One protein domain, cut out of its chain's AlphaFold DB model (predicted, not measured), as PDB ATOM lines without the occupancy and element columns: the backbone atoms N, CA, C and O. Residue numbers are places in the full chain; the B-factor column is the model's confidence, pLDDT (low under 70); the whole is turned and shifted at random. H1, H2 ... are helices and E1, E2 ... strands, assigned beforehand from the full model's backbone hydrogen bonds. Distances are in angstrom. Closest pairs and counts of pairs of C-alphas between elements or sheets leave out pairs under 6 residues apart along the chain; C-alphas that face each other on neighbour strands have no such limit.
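AT A GLANCE: This is residues 93 to 214 of the 309 residues of an uncharacterized protein of Anaeromyces robustus (UniProt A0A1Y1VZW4). A curled, strongly twisted sheet of four strands, made of the hairpins E4-E5 and E6-E7 side by side, forms the middle of the domain; the small three-stranded sheet E1-E2-E3 lies toward one end of the long axis and the helix pair H3-H4 toward the other. The short helix H2 sits between the two sheets, over E5 of the larger one and grazing the smaller, with H1 joined to it at a corner. The printed part has 122 residues with four named helices and seven named strands, in the order E1 E2 E3 H1 H2 E4 E5 E6 E7 H3 H4. The larger sheet has the order E4-E5-E7-E6 and is mixed; the smaller, E1-E2-E3, is antiparallel. The class is mixed, helices and strands, and the whole is compact, with a radius of gyration of the C-alphas of 14.9 A and spans of 42 by 28 by 27 A.

IN THESE COORDINATES: In the larger sheet, E4 is residues 151 to 155, 13.0 A long, and E5 is residues 158 to 164, 19.3 A, from C-alpha 158 at (148.337, 142.740, 64.142) to C-alpha 164 at (133.974, 144.736, 76.929). E6 is residues 180 to 183, 10.6 A, and E7 residues 190 to 192, 7.2 A. E1 is residues 93 to 95, 7.4 A, beginning at C-alpha 93 (147.022, 155.570, 72.531); E2 is residues 101 to 105, 13.4 A, and E3 residues 108 to 111, 10.2 A. H1 is residues 117 to 126, 14.3 A, and H2 residues 128 to 132, 7.5 A. H3 is residues 198 to 207, 14.4 A, and H4 residues 209 to 213, 8.0 A, ending at C-alpha 213 (118.775, 137.241, 76.980).

HOW THE PARTS SIT: E4 and E5 are an antiparallel hairpin, with N 153 and O 160 2.9 A apart, within hydrogen-bond range. E5 and E7 are parallel, with N 192 and O 163 at 2.8 A. E7 and E6 are an antiparallel hairpin, with N 182 and O 191 at 2.9 A. H2 is on this sheet, over E5, at a height over the sheet of 8.4 A; their closest C-alphas, of Ser 129 and Gly 161, are 5.1 A apart. H2 also only grazes the sheet E1-E2-E3, with its residues 129 to 132. That sheet is a meander, each strand the antiparallel neighbour of the one before: N 93 and O 102 are 2.8 A apart, and N 103 and O 110 2.9 A. H1 and H2 only just touch, with 3 pairs of C-alphas within 8 A, and only at the corner; the closest are those of Lys 124 and Leu 131, 7.2 A apart. H3 and H4 touch, with the C-alphas of Leu 204 and Ala 211 closest at 6.7 A, and neither is on the larger sheet. In H1 every O i to N i+4 pair is within hydrogen-bond range; in H3 5 of 6 are, and in H2 and H4 0 of 1, with 2 of 2 O i to N i+3 pairs within range in each.

THE WHOLE: The C-alphas farthest apart, of Thr 108 and Asn 213, are 43.4 A apart. The printed part has no cut. The links from H2 to E4, with 18 residues, and from E5 to E6, with 15, are long. The mean pLDDT of the printed part is 87.8, and no printed residue is under 70.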
ATOM      1  N   ILE A  93     146.766 155.393  73.962       85.50
ATOM      2  CA  ILE A  93     147.022 155.570  72.531       85.50
ATOM      3  C   ILE A  93     147.566 154.288  71.900       85.50
ATOM      4  O   ILE A  93     147.065 153.861  70.861       85.50
ATOM      5  N   SER A  94     148.635 153.730  72.474       86.88
ATOM      6  CA  SER A  94     149.410 152.631  71.881       86.88
ATOM      7  C   SER A  94     150.297 151.953  72.924       86.88
ATOM      8  O   SER A  94     150.694 152.588  73.903       86.88
ATOM      9  N   VAL A  95     150.657 150.699  72.680       88.94
ATOM     10  CA  VAL A  95     151.751 150.005  73.375       88.94
ATOM     11  C   VAL A  95     152.897 149.759  72.401       88.94
ATOM     12  O   VAL A  95     152.660 149.467  71.229       88.94
ATOM     13  N   ASP A  96     154.136 149.961  72.848       86.44
ATOM     14  CA  ASP A  96     155.322 149.708  72.023       86.44
ATOM     15  C   ASP A  96     155.972 148.346  72.300       86.44
ATOM     16  O   ASP A  96     155.538 147.582  73.160       86.44
ATOM     17  N   GLU A  97     157.032 148.043  71.548       84.44
ATOM     18  CA  GLU A  97     157.764 146.772  71.611       84.44
ATOM     19  C   GLU A  97     158.418 146.513  72.978       84.44
ATOM     20  O   GLU A  97     158.680 145.362  73.326       84.44
ATOM     21  N   ASN A  98     158.631 147.563  73.777       85.06
ATOM     22  CA  ASN A  98     159.153 147.468  75.138       85.06
ATOM     23  C   ASN A  98     158.032 147.326  76.187       85.06
ATOM     24  O   ASN A  98     158.304 147.379  77.386       85.06
ATOM     25  N   ASN A  99     156.777 147.132  75.759       84.94
ATOM     26  CA  ASN A  99     155.565 147.140  76.586       84.94
ATOM     27  C   ASN A  99     155.296 148.481  77.288       84.94
ATOM     28  O   ASN A  99     154.582 148.532  78.294       84.94
ATOM     29  N   THR A 100     155.833 149.582  76.760       89.19
ATOM     30  CA  THR A 100     155.535 150.916  77.281       89.19
ATOM     31  C   THR A 100     154.154 151.332  76.804       89.19
ATOM     32  O   THR A 100     153.883 151.385  75.602       89.19
ATOM     33  N   ILE A 101     153.271 151.650  77.749       91.06
ATOM     34  CA  ILE A 101     151.921 152.117  77.443       91.06
ATOM     35  C   ILE A 101     151.930 153.637  77.341       91.06
ATOM     36  O   ILE A 101     152.229 154.351  78.299       91.06
ATOM     37  N   TRP A 102     151.548 154.122  76.168       89.88
ATOM     38  CA  TRP A 102     151.489 155.537  75.848       89.88
ATOM     39  C   TRP A 102     150.076 156.073  76.009       89.88
ATOM     40  O   TRP A 102     149.122 155.497  75.482       89.88
ATOM     41  N   SER A 103     149.948 157.220  76.666       90.19
ATOM     42  CA  SER A 103     148.693 157.963  76.772       90.19
ATOM     43  C   SER A 103     148.903 159.449  76.458       90.19
ATOM     44  O   SER A 103     150.002 159.883  76.087       90.19
ATOM     45  N   LYS A 104     147.817 160.222  76.502       86.94
ATOM     46  CA  LYS A 104     147.791 161.648  76.194       86.94
ATOM     47  C   LYS A 104     147.014 162.439  77.236       86.94
ATOM     48  O   LYS A 104     145.846 162.158  77.495       86.94
ATOM     49  N   GLU A 105     147.614 163.530  77.697       85.31
ATOM     50  CA  GLU A 105     146.952 164.554  78.503       85.31
ATOM     51  C   GLU A 105     146.948 165.882  77.741       85.31
ATOM     52  O   GLU A 105     147.979 166.525  77.536       85.31
ATOM     53  N   GLY A 106     145.774 166.281  77.245       82.69
ATOM     54  CA  GLY A 106     145.649 167.450  76.372       82.69
ATOM     55  C   GLY A 106     146.422 167.260  75.062       82.69
ATOM     56  O   GLY A 106     146.045 166.446  74.215       82.69
ATOM     57  N   SER A 107     147.498 168.025  74.876       79.81
ATOM     58  CA  SER A 107     148.414 167.910  73.732       79.81
ATOM     59  C   SER A 107     149.672 167.088  74.025       79.81
ATOM     60  O   SER A 107     150.398 166.769  73.086       79.81
ATOM     61  N   THR A 108     149.928 166.736  75.285       84.62
ATOM     62  CA  THR A 108     151.188 166.123  75.720       84.62
ATOM     63  C   THR A 108     151.076 164.602  75.713       84.62
ATOM     64  O   THR A 108     150.135 164.043  76.272       84.62
ATOM     65  N   LYS A 109     152.031 163.932  75.060       89.12
ATOM     66  CA  LYS A 109     152.182 162.471  75.108       89.12
ATOM     67  C   LYS A 109     152.950 162.101  76.379       89.12
ATOM     68  O   LYS A 109     153.987 162.703  76.644       89.12
ATOM     69  N   CYS A 110     152.456 161.122  77.123       90.19
ATOM     70  CA  CYS A 110     153.016 160.696  78.404       90.19
ATOM     71  C   CYS A 110     153.036 159.162  78.506       90.19
ATOM     72  O   CYS A 110     152.388 158.467  77.713       90.19
ATOM     73  N   ILE A 111     153.803 158.640  79.462       90.56
ATOM     74  CA  ILE A 111     153.908 157.201  79.737       90.56
ATOM     75  C   ILE A 111     153.028 156.858  80.938       90.56
ATOM     76  O   ILE A 111     153.034 157.571  81.942       90.56
ATOM     77  N   ILE A 112     152.274 155.761  80.865       89.75
ATOM     78  CA  ILE A 112     151.537 155.271  82.031       89.75
ATOM     79  C   ILE A 112     152.470 154.476  82.945       89.75
ATOM     80  O   ILE A 112     153.048 153.467  82.544       89.75
ATOM     81  N   ASN A 113     152.538 154.889  84.210       87.56
ATOM     82  CA  ASN A 113     153.229 154.147  85.253       87.56
ATOM     83  C   ASN A 113     152.374 152.959  85.739       87.56
ATOM     84  O   ASN A 113     151.360 153.131  86.421       87.56
ATOM     85  N   LEU A 114     152.795 151.739  85.396       87.25
ATOM     86  CA  LEU A 114     152.107 150.499  85.769       87.25
ATOM     87  C   LEU A 114     152.354 150.041  87.216       87.25
ATOM     88  O   LEU A 114     151.623 149.166  87.693       87.25
ATOM     89  N   ASP A 115     153.315 150.639  87.928       87.62
ATOM     90  CA  ASP A 115     153.487 150.421  89.370       87.62
ATOM     91  C   ASP A 115     152.371 151.097  90.174       87.62
ATOM     92  O   ASP A 115     152.087 150.708  91.310       87.62
ATOM     93  N   ASN A 116     151.670 152.066  89.573       87.12
ATOM     94  CA  ASN A 116     150.472 152.640  90.156       87.12
ATOM     95  C   ASN A 116     149.300 151.633  90.076       87.12
ATOM     96  O   ASN A 116     148.797 151.331  88.986       87.12
ATOM     97  N   PRO A 117     148.790 151.135  91.222       88.94
ATOM     98  CA  PRO A 117     147.748 150.111  91.237       88.94
ATOM     99  C   PRO A 117     146.406 150.609  90.688       88.94
ATOM    100  O   PRO A 117     145.615 149.801  90.198       88.94
ATOM    101  N   ILE A 118     146.141 151.920  90.752       88.31
ATOM    102  CA  ILE A 118     144.935 152.531  90.181       88.31
ATOM    103  C   ILE A 118     144.998 152.406  88.662       88.31
ATOM    104  O   ILE A 118     144.090 151.841  88.058       88.31
ATOM    105  N   CYS A 119     146.117 152.817  88.069       86.12
ATOM    106  CA  CYS A 119     146.349 152.754  86.629       86.12
ATOM    107  C   CYS A 119     146.275 151.328  86.105       86.12
ATOM    108  O   CYS A 119     145.558 151.044  85.150       86.12
ATOM    109  N   LYS A 120     146.941 150.394  86.788       88.94
ATOM    110  CA  LYS A 120     146.887 148.978  86.424       88.94
ATOM    111  C   LYS A 120     145.459 148.427  86.448       88.94
ATOM    112  O   LYS A 120     145.092 147.645  85.573       88.94
ATOM    113  N   LYS A 121     144.646 148.822  87.435       87.38
ATOM    114  CA  LYS A 121     143.240 148.408  87.536       87.38
ATOM    115  C   LYS A 121     142.381 149.029  86.435       87.38
ATOM    116  O   LYS A 121     141.561 148.320  85.863       87.38
ATOM    117  N   GLU A 122     142.559 150.315  86.148       83.94
ATOM    118  CA  GLU A 122     141.836 151.005  85.075       83.94
ATOM    119  C   GLU A 122     142.142 150.373  83.719       83.94
ATOM    120  O   GLU A 122     141.223 149.874  83.075       83.94
ATOM    121  N   ILE A 123     143.424 150.247  83.359       86.62
ATOM    122  CA  ILE A 123     143.845 149.612  82.104       86.62
ATOM    123  C   ILE A 123     143.324 148.178  82.029       86.62
ATOM    124  O   ILE A 123     142.832 147.759  80.989       86.62
ATOM    125  N   LYS A 124     143.365 147.407  83.120       86.69
ATOM    126  CA  LYS A 124     142.818 146.044  83.109       86.69
ATOM    127  C   LYS A 124     141.318 146.009  82.794       86.69
ATOM    128  O   LYS A 124     140.854 145.047  82.196       86.69
ATOM    129  N   ASN A 125     140.558 147.021  83.192       78.81
ATOM    130  CA  ASN A 125     139.122 147.066  82.928       78.81
ATOM    131  C   ASN A 125     138.805 147.588  81.525       78.81
ATOM    132  O   ASN A 125     137.835 147.136  80.926       78.81
ATOM    133  N   THR A 126     139.598 148.536  81.018       76.56
ATOM    134  CA  THR A 126     139.276 149.266  79.784       76.56
ATOM    135  C   THR A 126     140.114 148.866  78.595       76.56
ATOM    136  O   THR A 126     139.723 149.192  77.498       76.56
ATOM    137  N   ASN A 127     141.284 148.259  78.793       86.12
ATOM    138  CA  ASN A 127     142.341 148.062  77.797       86.12
ATOM    139  C   ASN A 127     143.273 146.906  78.195       86.12
ATOM    140  O   ASN A 127     144.496 147.011  78.114       86.12
ATOM    141  N   TRP A 128     142.697 145.793  78.650       89.56
ATOM    142  CA  TRP A 128     143.430 144.678  79.256       89.56
ATOM    143  C   TRP A 128     144.584 144.139  78.392       89.56
ATOM    144  O   TRP A 128     145.626 143.780  78.937       89.56
ATOM    145  N   SER A 129     144.435 144.138  77.063       92.75
ATOM    146  CA  SER A 129     145.443 143.636  76.120       92.75
ATOM    147  C   SER A 129     146.742 144.442  76.134       92.75
ATOM    148  O   SER A 129     147.813 143.882  75.898       92.75
ATOM    149  N   PHE A 130     146.678 145.729  76.488       90.50
ATOM    150  CA  PHE A 130     147.856 146.593  76.571       90.50
ATOM    151  C   PHE A 130     148.819 146.134  77.663       90.50
ATOM    152  O   PHE A 130     150.029 146.265  77.510       90.50
ATOM    153  N   LEU A 131     148.302 145.527  78.739       89.81
ATOM    154  CA  LEU A 131     149.128 144.944  79.804       89.81
ATOM    155  C   LEU A 131     149.932 143.725  79.332       89.81
ATOM    156  O   LEU A 131     150.809 143.259  80.055       89.81
ATOM    157  N   LEU A 132     149.615 143.207  78.145       90.06
ATOM    158  CA  LEU A 132     150.262 142.065  77.514       90.06
ATOM    159  C   LEU A 132     151.080 142.470  76.277       90.06
ATOM    160  O   LEU A 132     151.587 141.588  75.591       90.06
ATOM    161  N   GLY A 133     151.196 143.772  75.981       90.81
ATOM    162  CA  GLY A 133     151.933 144.265  74.813       90.81
ATOM    163  C   GLY A 133     151.122 144.338  73.520       90.81
ATOM    164  O   GLY A 133     151.699 144.532  72.454       90.81
ATOM    165  N   TYR A 134     149.795 144.186  73.586       91.50
ATOM    166  CA  TYR A 134     148.934 144.180  72.403       91.50
ATOM    167  C   TYR A 134     147.917 145.319  72.418       91.50
ATOM    168  O   TYR A 134     147.248 145.576  73.422       91.50
ATOM    169  N   ASP A 135     147.739 145.953  71.262       91.94
ATOM    170  CA  ASP A 135     146.712 146.971  71.074       91.94
ATOM    171  C   ASP A 135     145.298 146.388  71.255       91.94
ATOM    172  O   ASP A 135     145.063 145.180  71.326       91.94
ATOM    173  N   THR A 136     144.321 147.278  71.346       91.81
ATOM    174  CA  THR A 136     142.901 146.931  71.357       91.81
ATOM    175  C   THR A 136     142.328 146.983  69.953       91.81
ATOM    176  O   THR A 136     142.664 147.891  69.194       91.81
ATOM    177  N   CYS A 137     141.434 146.044  69.640       93.50
ATOM    178  CA  CYS A 137     140.673 146.090  68.400       93.50
ATOM    179  C   CYS A 137     139.689 147.263  68.468       93.50
ATOM    180  O   CYS A 137     138.903 147.365  69.412       93.50
ATOM    181  N   LYS A 138     139.766 148.160  67.492       93.19
ATOM    182  CA  LYS A 138     138.908 149.341  67.382       93.19
ATOM    183  C   LYS A 138     137.646 149.024  66.601       93.19
ATOM    184  O   LYS A 138     136.599 149.586  66.899       93.19
ATOM    185  N   GLU A 139     137.735 148.113  65.641       94.44
ATOM    186  CA  GLU A 139     136.609 147.698  64.815       94.44
ATOM    187  C   GLU A 139     136.066 146.329  65.229       94.44
ATOM    188  O   GLU A 139     136.692 145.543  65.947       94.44
ATOM    189  N   GLN A 140     134.844 146.043  64.780       93.56
ATOM    190  CA  GLN A 140     134.188 144.782  65.077       93.56
ATOM    191  C   GLN A 140     134.848 143.689  64.243       93.56
ATOM    192  O   GLN A 140     134.703 143.633  63.019       93.56
ATOM    193  N   HIS A 141     135.524 142.781  64.933       89.75
ATOM    194  CA  HIS A 141     136.150 141.615  64.337       89.75
ATOM    195  C   HIS A 141     135.627 140.343  64.990       89.75
ATOM    196  O   HIS A 141     135.415 140.287  66.202       89.75
ATOM    197  N   GLU A 142     135.453 139.288  64.191       85.62
ATOM    198  CA  GLU A 142     135.239 137.964  64.763       85.62
ATOM    199  C   GLU A 142     136.449 137.610  65.635       85.62
ATOM    200  O   GLU A 142     137.598 137.723  65.196       85.62
ATOM    201  N   TYR A 143     136.205 137.188  66.876       81.38
ATOM    202  CA  TYR A 143     137.289 136.669  67.697       81.38
ATOM    203  C   TYR A 143     137.744 135.329  67.113       81.38
ATOM    204  O   TYR A 143     136.929 134.467  66.773       81.38
ATOM    205  N   ILE A 144     139.055 135.168  66.970       85.88
ATOM    206  CA  ILE A 144     139.669 133.957  66.404       85.88
ATOM    207  C   ILE A 144     140.335 133.107  67.482       85.88
ATOM    208  O   ILE A 144     140.686 131.953  67.239       85.88
ATOM    209  N   TYR A 145     140.510 133.676  68.675       87.06
ATOM    210  CA  TYR A 145     141.122 133.010  69.807       87.06
ATOM    211  C   TYR A 145     140.542 133.535  71.126       87.06
ATOM    212  O   TYR A 145     140.181 134.707  71.240       87.06
ATOM    213  N   LYS A 146     140.422 132.649  72.116       88.00
ATOM    214  CA  LYS A 146     139.942 132.950  73.466       88.00
ATOM    215  C   LYS A 146     140.831 132.235  74.469       88.00
ATOM    216  O   LYS A 146     141.027 131.026  74.350       88.00
ATOM    217  N   ASP A 147     141.288 132.957  75.477       89.75
ATOM    218  CA  ASP A 147     142.027 132.404  76.607       89.75
ATOM    219  C   ASP A 147     141.442 132.892  77.943       89.75
ATOM    220  O   ASP A 147     140.270 133.271  78.031       89.75
ATOM    221  N   ASN A 148     142.230 132.784  79.012       88.00
ATOM    222  CA  ASN A 148     141.866 133.236  80.348       88.00
ATOM    223  C   ASN A 148     141.941 134.763  80.514       88.00
ATOM    224  O   ASN A 148     141.387 135.266  81.490       88.00
ATOM    225  N   GLU A 149     142.605 135.476  79.602       89.31
ATOM    226  CA  GLU A 149     142.737 136.933  79.650       89.31
ATOM    227  C   GLU A 149     141.628 137.621  78.861       89.31
ATOM    228  O   GLU A 149     141.053 138.604  79.337       89.31
ATOM    229  N   GLY A 150     141.253 137.076  77.702       89.25
ATOM    230  CA  GLY A 150     140.137 137.617  76.944       89.25
ATOM    231  C   GLY A 150     139.905 137.000  75.572       89.25
ATOM    232  O   GLY A 150     140.261 135.857  75.278       89.25
ATOM    233  N   LEU A 151     139.209 137.777  74.744       91.44
ATOM    234  CA  LEU A 151     138.903 137.457  73.356       91.44
ATOM    235  C   LEU A 151     139.872 138.218  72.458       91.44
ATOM    236  O   LEU A 151     140.068 139.417  72.630       91.44
ATOM    237  N   TRP A 152     140.453 137.529  71.487       93.38
ATOM    238  CA  TRP A 152     141.505 138.063  70.634       93.38
ATOM    239  C   TRP A 152     141.105 138.018  69.163       93.38
ATOM    240  O   TRP A 152     140.451 137.070  68.707       93.38
ATOM    241  N   SER A 153     141.549 139.021  68.407       94.12
ATOM    242  CA  SER A 153     141.413 139.066  66.951       94.12
ATOM    243  C   SER A 153     142.636 139.695  66.279       94.12
ATOM    244  O   SER A 153     143.658 139.942  66.922       94.12
ATOM    245  N   ILE A 154     142.544 139.894  64.965       91.38
ATOM    246  CA  ILE A 154     143.570 140.533  64.145       91.38
ATOM    247  C   ILE A 154     142.968 141.763  63.468       91.38
ATOM    248  O   ILE A 154     142.063 141.642  62.645       91.38
ATOM    249  N   GLU A 155     143.540 142.931  63.753       93.69
ATOM    250  CA  GLU A 155     143.188 144.209  63.135       93.69
ATOM    251  C   GLU A 155     144.431 144.794  62.456       93.69
ATOM    252  O   GLU A 155     145.523 144.826  63.025       93.69
ATOM    253  N   GLY A 156     144.308 145.192  61.186       90.25
ATOM    254  CA  GLY A 156     145.444 145.735  60.427       90.25
ATOM    255  C   GLY A 156     146.646 144.781  60.311       90.25
ATOM    256  O   GLY A 156     147.779 145.235  60.174       90.25
ATOM    257  N   GLY A 157     146.418 143.465  60.399       90.31
ATOM    258  CA  GLY A 157     147.475 142.447  60.375       90.31
ATOM    259  C   GLY A 157     148.219 142.255  61.702       90.31
ATOM    260  O   GLY A 157     149.209 141.526  61.727       90.31
ATOM    261  N   LYS A 158     147.761 142.875  62.797       92.62
ATOM    262  CA  LYS A 158     148.337 142.740  64.142       92.62
ATOM    263  C   LYS A 158     147.332 142.129  65.111       92.62
ATOM    264  O   LYS A 158     146.133 142.354  64.979       92.62
ATOM    265  N   TRP A 159     147.828 141.378  66.090       94.06
ATOM    266  CA  TRP A 159     147.000 140.881  67.187       94.06
ATOM    267  C   TRP A 159     146.471 142.032  68.033       94.06
ATOM    268  O   TRP A 159     147.217 142.949  68.377       94.06
ATOM    269  N   CYS A 160     145.196 141.941  68.390       94.00
ATOM    270  CA  CYS A 160     144.542 142.890  69.266       94.00
ATOM    271  C   CYS A 160     143.543 142.193  70.195       94.00
ATOM    272  O   CYS A 160     142.973 141.147  69.861       94.00
ATOM    273  N   GLY A 161     143.344 142.761  71.384       93.75
ATOM    274  CA  GLY A 161     142.319 142.301  72.319       93.75
ATOM    275  C   GLY A 161     140.971 142.953  72.036       93.75
ATOM    276  O   GLY A 161     140.888 144.170  71.864       93.75
ATOM    277  N   ILE A 162     139.909 142.152  72.029       92.50
ATOM    278  CA  ILE A 162     138.528 142.630  71.988       92.50
ATOM    279  C   ILE A 162     138.104 142.995  73.408       92.50
ATOM    280  O   ILE A 162     138.327 142.249  74.368       92.50
ATOM    281  N   GLN A 163     137.488 144.161  73.548       90.25
ATOM    282  CA  GLN A 163     137.101 144.701  74.844       90.25
ATOM    283  C   GLN A 163     135.643 144.460  75.177       90.25
ATOM    284  O   GLN A 163     134.814 144.232  74.297       90.25
ATOM    285  N   TYR A 164     135.342 144.583  76.468       88.88
ATOM    286  CA  TYR A 164     133.974 144.736  76.929       88.88
ATOM    287  C   TYR A 164     133.603 146.213  77.015       88.88
ATOM    288  O   TYR A 164     134.423 147.029  77.430       88.88
ATOM    289  N   CYS A 165     132.365 146.536  76.656       87.31
ATOM    290  CA  CYS A 165     131.857 147.900  76.741       87.31
ATOM    291  C   CYS A 165     131.800 148.362  78.198       87.31
ATOM    292  O   CYS A 165     131.349 147.610  79.070       87.31
ATOM    293  N   GLN A 166     132.228 149.597  78.468       80.88
ATOM    294  CA  GLN A 166     132.115 150.166  79.811       80.88
ATOM    295  C   GLN A 166     130.676 150.585  80.128       80.88
ATOM    296  O   GLN A 166     130.187 150.342  81.234       80.88
ATOM    297  N   ASN A 167     130.001 151.160  79.133       79.19
ATOM    298  CA  ASN A 167     128.592 151.529  79.172       79.19
ATOM    299  C   ASN A 167     127.848 150.730  78.101       79.19
ATOM    300  O   ASN A 167     128.266 150.688  76.948       79.19
ATOM    301  N   CYS A 168     126.755 150.079  78.490       83.56
ATOM    302  CA  CYS A 168     125.993 149.199  77.612       83.56
ATOM    303  C   CYS A 168     124.607 149.796  77.364       83.56
ATOM    304  O   CYS A 168     123.666 149.441  78.069       83.56
ATOM    305  N   MET A 169     124.492 150.724  76.411       74.19
ATOM    306  CA  MET A 169     123.203 151.353  76.083       74.19
ATOM    307  C   MET A 169     122.632 150.895  74.742       74.19
ATOM    308  O   MET A 169     121.434 150.671  74.630       74.19
ATOM    309  N   ASP A 170     123.479 150.641  73.749       80.19
ATOM    310  CA  ASP A 170     123.004 150.276  72.419       80.19
ATOM    311  C   ASP A 170     123.544 148.927  71.974       80.19
ATOM    312  O   ASP A 170     124.748 148.736  71.840       80.19
ATOM    313  N   VAL A 171     122.654 147.985  71.672       89.94
ATOM    314  CA  VAL A 171     123.048 146.780  70.934       89.94
ATOM    315  C   VAL A 171     122.996 147.094  69.449       89.94
ATOM    316  O   VAL A 171     121.945 147.430  68.901       89.94
ATOM    317  N   GLU A 172     124.145 147.032  68.793       90.81
ATOM    318  CA  GLU A 172     124.285 147.348  67.374       90.81
ATOM    319  C   GLU A 172     124.206 146.109  66.500       90.81
ATOM    320  O   GLU A 172     123.597 146.147  65.432       90.81
ATOM    321  N   SER A 173     124.816 145.012  66.946       90.19
ATOM    322  CA  SER A 173     124.779 143.750  66.224       90.19
ATOM    323  C   SER A 173     124.943 142.559  67.159       90.19
ATOM    324  O   SER A 173     125.315 142.693  68.326       90.19
ATOM    325  N   ILE A 174     124.650 141.377  66.629       87.69
ATOM    326  CA  ILE A 174     124.967 140.099  67.254       87.69
ATOM    327  C   ILE A 174     125.812 139.288  66.280       87.69
ATOM    328  O   ILE A 174     125.475 139.176  65.098       87.69
ATOM    329  N   ASP A 175     126.927 138.743  66.755       86.88
ATOM    330  CA  ASP A 175     127.751 137.868  65.926       86.88
ATOM    331  C   ASP A 175     127.220 136.425  65.908       86.88
ATOM    332  O   ASP A 175     126.311 136.040  66.646       86.88
ATOM    333  N   LYS A 176     127.804 135.585  65.048       85.06
ATOM    334  CA  LYS A 176     127.406 134.174  64.904       85.06
ATOM    335  C   LYS A 176     127.632 133.321  66.159       85.06
ATOM    336  O   LYS A 176     127.138 132.198  66.217       85.06
ATOM    337  N   TYR A 177     128.402 133.817  67.125       84.88
ATOM    338  CA  TYR A 177     128.654 133.159  68.404       84.88
ATOM    339  C   TYR A 177     127.685 133.630  69.494       84.88
ATOM    340  O   TYR A 177     127.738 133.118  70.610       84.88
ATOM    341  N   GLY A 178     126.798 134.577  69.175       85.50
ATOM    342  CA  GLY A 178     125.846 135.160  70.109       85.50
ATOM    343  C   GLY A 178     126.428 136.291  70.957       85.50
ATOM    344  O   GLY A 178     125.776 136.700  71.916       85.50
ATOM    345  N   ASN A 179     127.624 136.807  70.643       88.38
ATOM    346  CA  ASN A 179     128.115 137.991  71.343       88.38
ATOM    347  C   ASN A 179     127.375 139.219  70.827       88.38
ATOM    348  O   ASN A 179     127.267 139.437  69.618       88.38
ATOM    349  N   LEU A 180     126.901 140.033  71.762       91.25
ATOM    350  CA  LEU A 180     126.268 141.308  71.474       91.25
ATOM    351  C   LEU A 180     127.342 142.384  71.372       91.25
ATOM    352  O   LEU A 180     128.171 142.516  72.271       91.25
ATOM    353  N   TRP A 181     127.308 143.145  70.290       92.88
ATOM    354  CA  TRP A 181     128.282 144.182  69.988       92.88
ATOM    355  C   TRP A 181     127.670 145.570  70.121       92.88
ATOM    356  O   TRP A 181     126.499 145.790  69.796       92.88
ATOM    357  N   SER A 182     128.495 146.498  70.585       92.44
ATOM    358  CA  SER A 182     128.202 147.923  70.690       92.44
ATOM    359  C   SER A 182     129.437 148.740  70.319       92.44
ATOM    360  O   SER A 182     130.493 148.189  69.990       92.44
ATOM    361  N   THR A 183     129.301 150.054  70.416       90.94
ATOM    362  CA  THR A 183     130.398 151.009  70.365       90.94
ATOM    363  C   THR A 183     130.552 151.645  71.739       90.94
ATOM    364  O   THR A 183     129.586 152.157  72.302       90.94
ATOM    365  N   ASP A 184     131.763 151.630  72.288       84.81
ATOM    366  CA  ASP A 184     132.044 152.299  73.550       84.81
ATOM    367  C   ASP A 184     131.969 153.823  73.363       84.81
ATOM    368  O   ASP A 184     132.682 154.398  72.544       84.81
ATOM    369  N   GLU A 185     131.103 154.496  74.120       81.06
ATOM    370  CA  GLU A 185     130.864 155.937  73.963       81.06
ATOM    371  C   GLU A 185     132.084 156.804  74.316       81.06
ATOM    372  O   GLU A 185     132.164 157.959  73.895       81.06
ATOM    373  N   ILE A 186     133.031 156.280  75.103       76.62
ATOM    374  CA  ILE A 186     134.177 157.052  75.594       76.62
ATOM    375  C   ILE A 186     135.269 157.108  74.531       76.62
ATOM    376  O   ILE A 186     135.881 158.158  74.327       76.62
ATOM    377  N   ASN A 187     135.547 155.976  73.882       80.19
ATOM    378  CA  ASN A 187     136.668 155.856  72.950       80.19
ATOM    379  C   ASN A 187     136.257 155.557  71.497       80.19
ATOM    380  O   ASN A 187     137.090 155.705  70.604       80.19
ATOM    381  N   GLY A 188     134.995 155.208  71.245       87.19
ATOM    382  CA  GLY A 188     134.460 154.912  69.918       87.19
ATOM    383  C   GLY A 188     134.821 153.527  69.376       87.19
ATOM    384  O   GLY A 188     134.498 153.236  68.226       87.19
ATOM    385  N   ASN A 189     135.487 152.679  70.160       89.62
ATOM    386  CA  ASN A 189     135.863 151.337  69.732       89.62
ATOM    387  C   ASN A 189     134.665 150.392  69.800       89.62
ATOM    388  O   ASN A 189     133.827 150.471  70.702       89.62
ATOM    389  N   LYS A 190     134.634 149.422  68.891       93.19
ATOM    390  CA  LYS A 190     133.713 148.294  68.964       93.19
ATOM    391  C   LYS A 190     134.058 147.400  70.144       93.19
ATOM    392  O   LYS A 190     135.211 147.039  70.375       93.19
ATOM    393  N   CYS A 191     133.030 147.021  70.884       92.31
ATOM    394  CA  CYS A 191     133.166 146.265  72.114       92.31
ATOM    395  C   CYS A 191     132.034 145.249  72.252       92.31
ATOM    396  O   CYS A 191     130.952 145.398  71.682       92.31
ATOM    397  N   ILE A 192     132.291 144.204  73.031       92.00
ATOM    398  CA  ILE A 192     131.294 143.204  73.388       92.00
ATOM    399  C   ILE A 192     130.571 143.653  74.653       92.00
ATOM    400  O   ILE A 192     131.171 144.061  75.648       92.00
ATOM    401  N   ILE A 193     129.256 143.537  74.653       90.56
ATOM    402  CA  ILE A 193     128.442 143.806  75.826       90.56
ATOM    403  C   ILE A 193     128.620 142.670  76.829       90.56
ATOM    404  O   ILE A 193     128.315 141.509  76.553       90.56
ATOM    405  N   ASN A 194     129.067 143.016  78.035       87.06
ATOM    406  CA  ASN A 194     129.091 142.085  79.153       87.06
ATOM    407  C   ASN A 194     127.754 142.143  79.903       87.06
ATOM    408  O   ASN A 194     127.605 142.878  80.880       87.06
ATOM    409  N   ASN A 195     126.787 141.336  79.470       80.31
ATOM    410  CA  ASN A 195     125.462 141.253  80.093       80.31
ATOM    411  C   ASN A 195     125.450 140.592  81.492       80.31
ATOM    412  O   ASN A 195     124.382 140.422  82.074       80.31
ATOM    413  N   LEU A 196     126.618 140.249  82.051       79.69
ATOM    414  CA  LEU A 196     126.789 139.792  83.435       79.69
ATOM    415  C   LEU A 196     127.356 140.890  84.351       79.69
ATOM    416  O   LEU A 196     127.353 140.743  85.574       79.69
ATOM    417  N   ASN A 197     127.858 141.993  83.785       84.69
ATOM    418  CA  ASN A 197     128.363 143.121  84.556       84.69
ATOM    419  C   ASN A 197     127.192 143.943  85.118       84.69
ATOM    420  O   ASN A 197     126.301 144.336  84.372       84.69
ATOM    421  N   ALA A 198     127.209 144.247  86.419       85.62
ATOM    422  CA  ALA A 198     126.117 144.960  87.089       85.62
ATOM    423  C   ALA A 198     125.797 146.337  86.472       85.62
ATOM    424  O   ALA A 198     124.624 146.684  86.362       85.62
ATOM    425  N   SER A 199     126.820 147.083  86.037       84.12
ATOM    426  CA  SER A 199     126.654 148.378  85.362       84.12
ATOM    427  C   SER A 199     125.933 148.200  84.029       84.12
ATOM    428  O   SER A 199     124.915 148.835  83.774       84.12
ATOM    429  N   CYS A 200     126.393 147.244  83.217       85.88
ATOM    430  CA  CYS A 200     125.753 146.941  81.943       85.88
ATOM    431  C   CYS A 200     124.341 146.383  82.109       85.88
ATOM    432  O   CYS A 200     123.454 146.778  81.368       85.88
ATOM    433  N   ILE A 201     124.092 145.519  83.096       87.56
ATOM    434  CA  ILE A 201     122.742 145.016  83.380       87.56
ATOM    435  C   ILE A 201     121.788 146.175  83.669       87.56
ATOM    436  O   ILE A 201     120.660 146.163  83.182       87.56
ATOM    437  N   PHE A 202     122.218 147.160  84.461       86.62
ATOM    438  CA  PHE A 202     121.400 148.330  84.762       86.62
ATOM    439  C   PHE A 202     121.080 149.131  83.495       86.62
ATOM    440  O   PHE A 202     119.906 149.353  83.211       86.62
ATOM    441  N   SER A 203     122.091 149.476  82.695       87.19
ATOM    442  CA  SER A 203     121.894 150.212  81.442       87.19
ATOM    443  C   SER A 203     121.015 149.447  80.447       87.19
ATOM    444  O   SER A 203     120.084 150.013  79.881       87.19
ATOM    445  N   LEU A 204     121.234 148.142  80.274       88.31
ATOM    446  CA  LEU A 204     120.457 147.318  79.345       88.31
ATOM    447  C   LEU A 204     118.995 147.177  79.767       88.31
ATOM    448  O   LEU A 204     118.135 147.075  78.903       88.31
ATOM    449  N   LYS A 205     118.669 147.192  81.065       86.75
ATOM    450  CA  LYS A 205     117.264 147.123  81.509       86.75
ATOM    451  C   LYS A 205     116.406 148.257  80.952       86.75
ATOM    452  O   LYS A 205     115.226 148.022  80.720       86.75
ATOM    453  N   THR A 206     116.977 149.444  80.769       82.94
ATOM    454  CA  THR A 206     116.249 150.640  80.325       82.94
ATOM    455  C   THR A 206     116.402 150.910  78.831       82.94
ATOM    456  O   THR A 206     115.511 151.486  78.219       82.94
ATOM    457  N   SER A 207     117.520 150.492  78.237       85.94
ATOM    458  CA  SER A 207     117.884 150.836  76.857       85.94
ATOM    459  C   SER A 207     117.803 149.673  75.877       85.94
ATOM    460  O   SER A 207     117.571 149.899  74.691       85.94
ATOM    461  N   CYS A 208     118.004 148.438  76.350       89.31
ATOM    462  CA  CYS A 208     117.896 147.261  75.512       89.31
ATOM    463  C   CYS A 208     117.655 145.968  76.293       89.31
ATOM    464  O   CYS A 208     118.541 145.122  76.454       89.31
ATOM    465  N   ARG A 209     116.433 145.791  76.802       89.31
ATOM    466  CA  ARG A 209     116.126 144.708  77.745       89.31
ATOM    467  C   ARG A 209     116.396 143.319  77.152       89.31
ATOM    468  O   ARG A 209     116.884 142.434  77.853       89.31
ATOM    469  N   SER A 210     116.116 143.119  75.868       91.12
ATOM    470  CA  SER A 210     116.338 141.854  75.149       91.12
ATOM    471  C   SER A 210     117.796 141.392  75.127       91.12
ATOM    472  O   SER A 210     118.047 140.183  75.120       91.12
ATOM    473  N   ALA A 211     118.752 142.315  75.251       91.12
ATOM    474  CA  ALA A 211     120.176 142.006  75.352       91.12
ATOM    475  C   ALA A 211     120.520 141.156  76.582       91.12
ATOM    476  O   ALA A 211     121.456 140.353  76.557       91.12
ATOM    477  N   LEU A 212     119.727 141.265  77.653       88.81
ATOM    478  CA  LEU A 212     119.887 140.435  78.850       88.81
ATOM    479  C   LEU A 212     119.660 138.943  78.561       88.81
ATOM    480  O   LEU A 212     120.165 138.104  79.299       88.81
ATOM    481  N   ASN A 213     118.956 138.610  77.473       88.50
ATOM    482  CA  ASN A 213     118.775 137.241  76.980       88.50
ATOM    483  C   ASN A 213     119.529 136.961  75.673       88.50
ATOM    484  O   ASN A 213     119.250 135.964  75.014       88.50
ATOM    485  N   GLY A 214     120.482 137.817  75.289       89.06
ATOM    486  CA  GLY A 214     121.290 137.596  74.086       89.06
ATOM    487  C   GLY A 214     120.598 137.985  72.781       89.06
ATOM    488  O   GLY A 214     120.972 137.468  71.735       89.06
TER     489      GLY A 214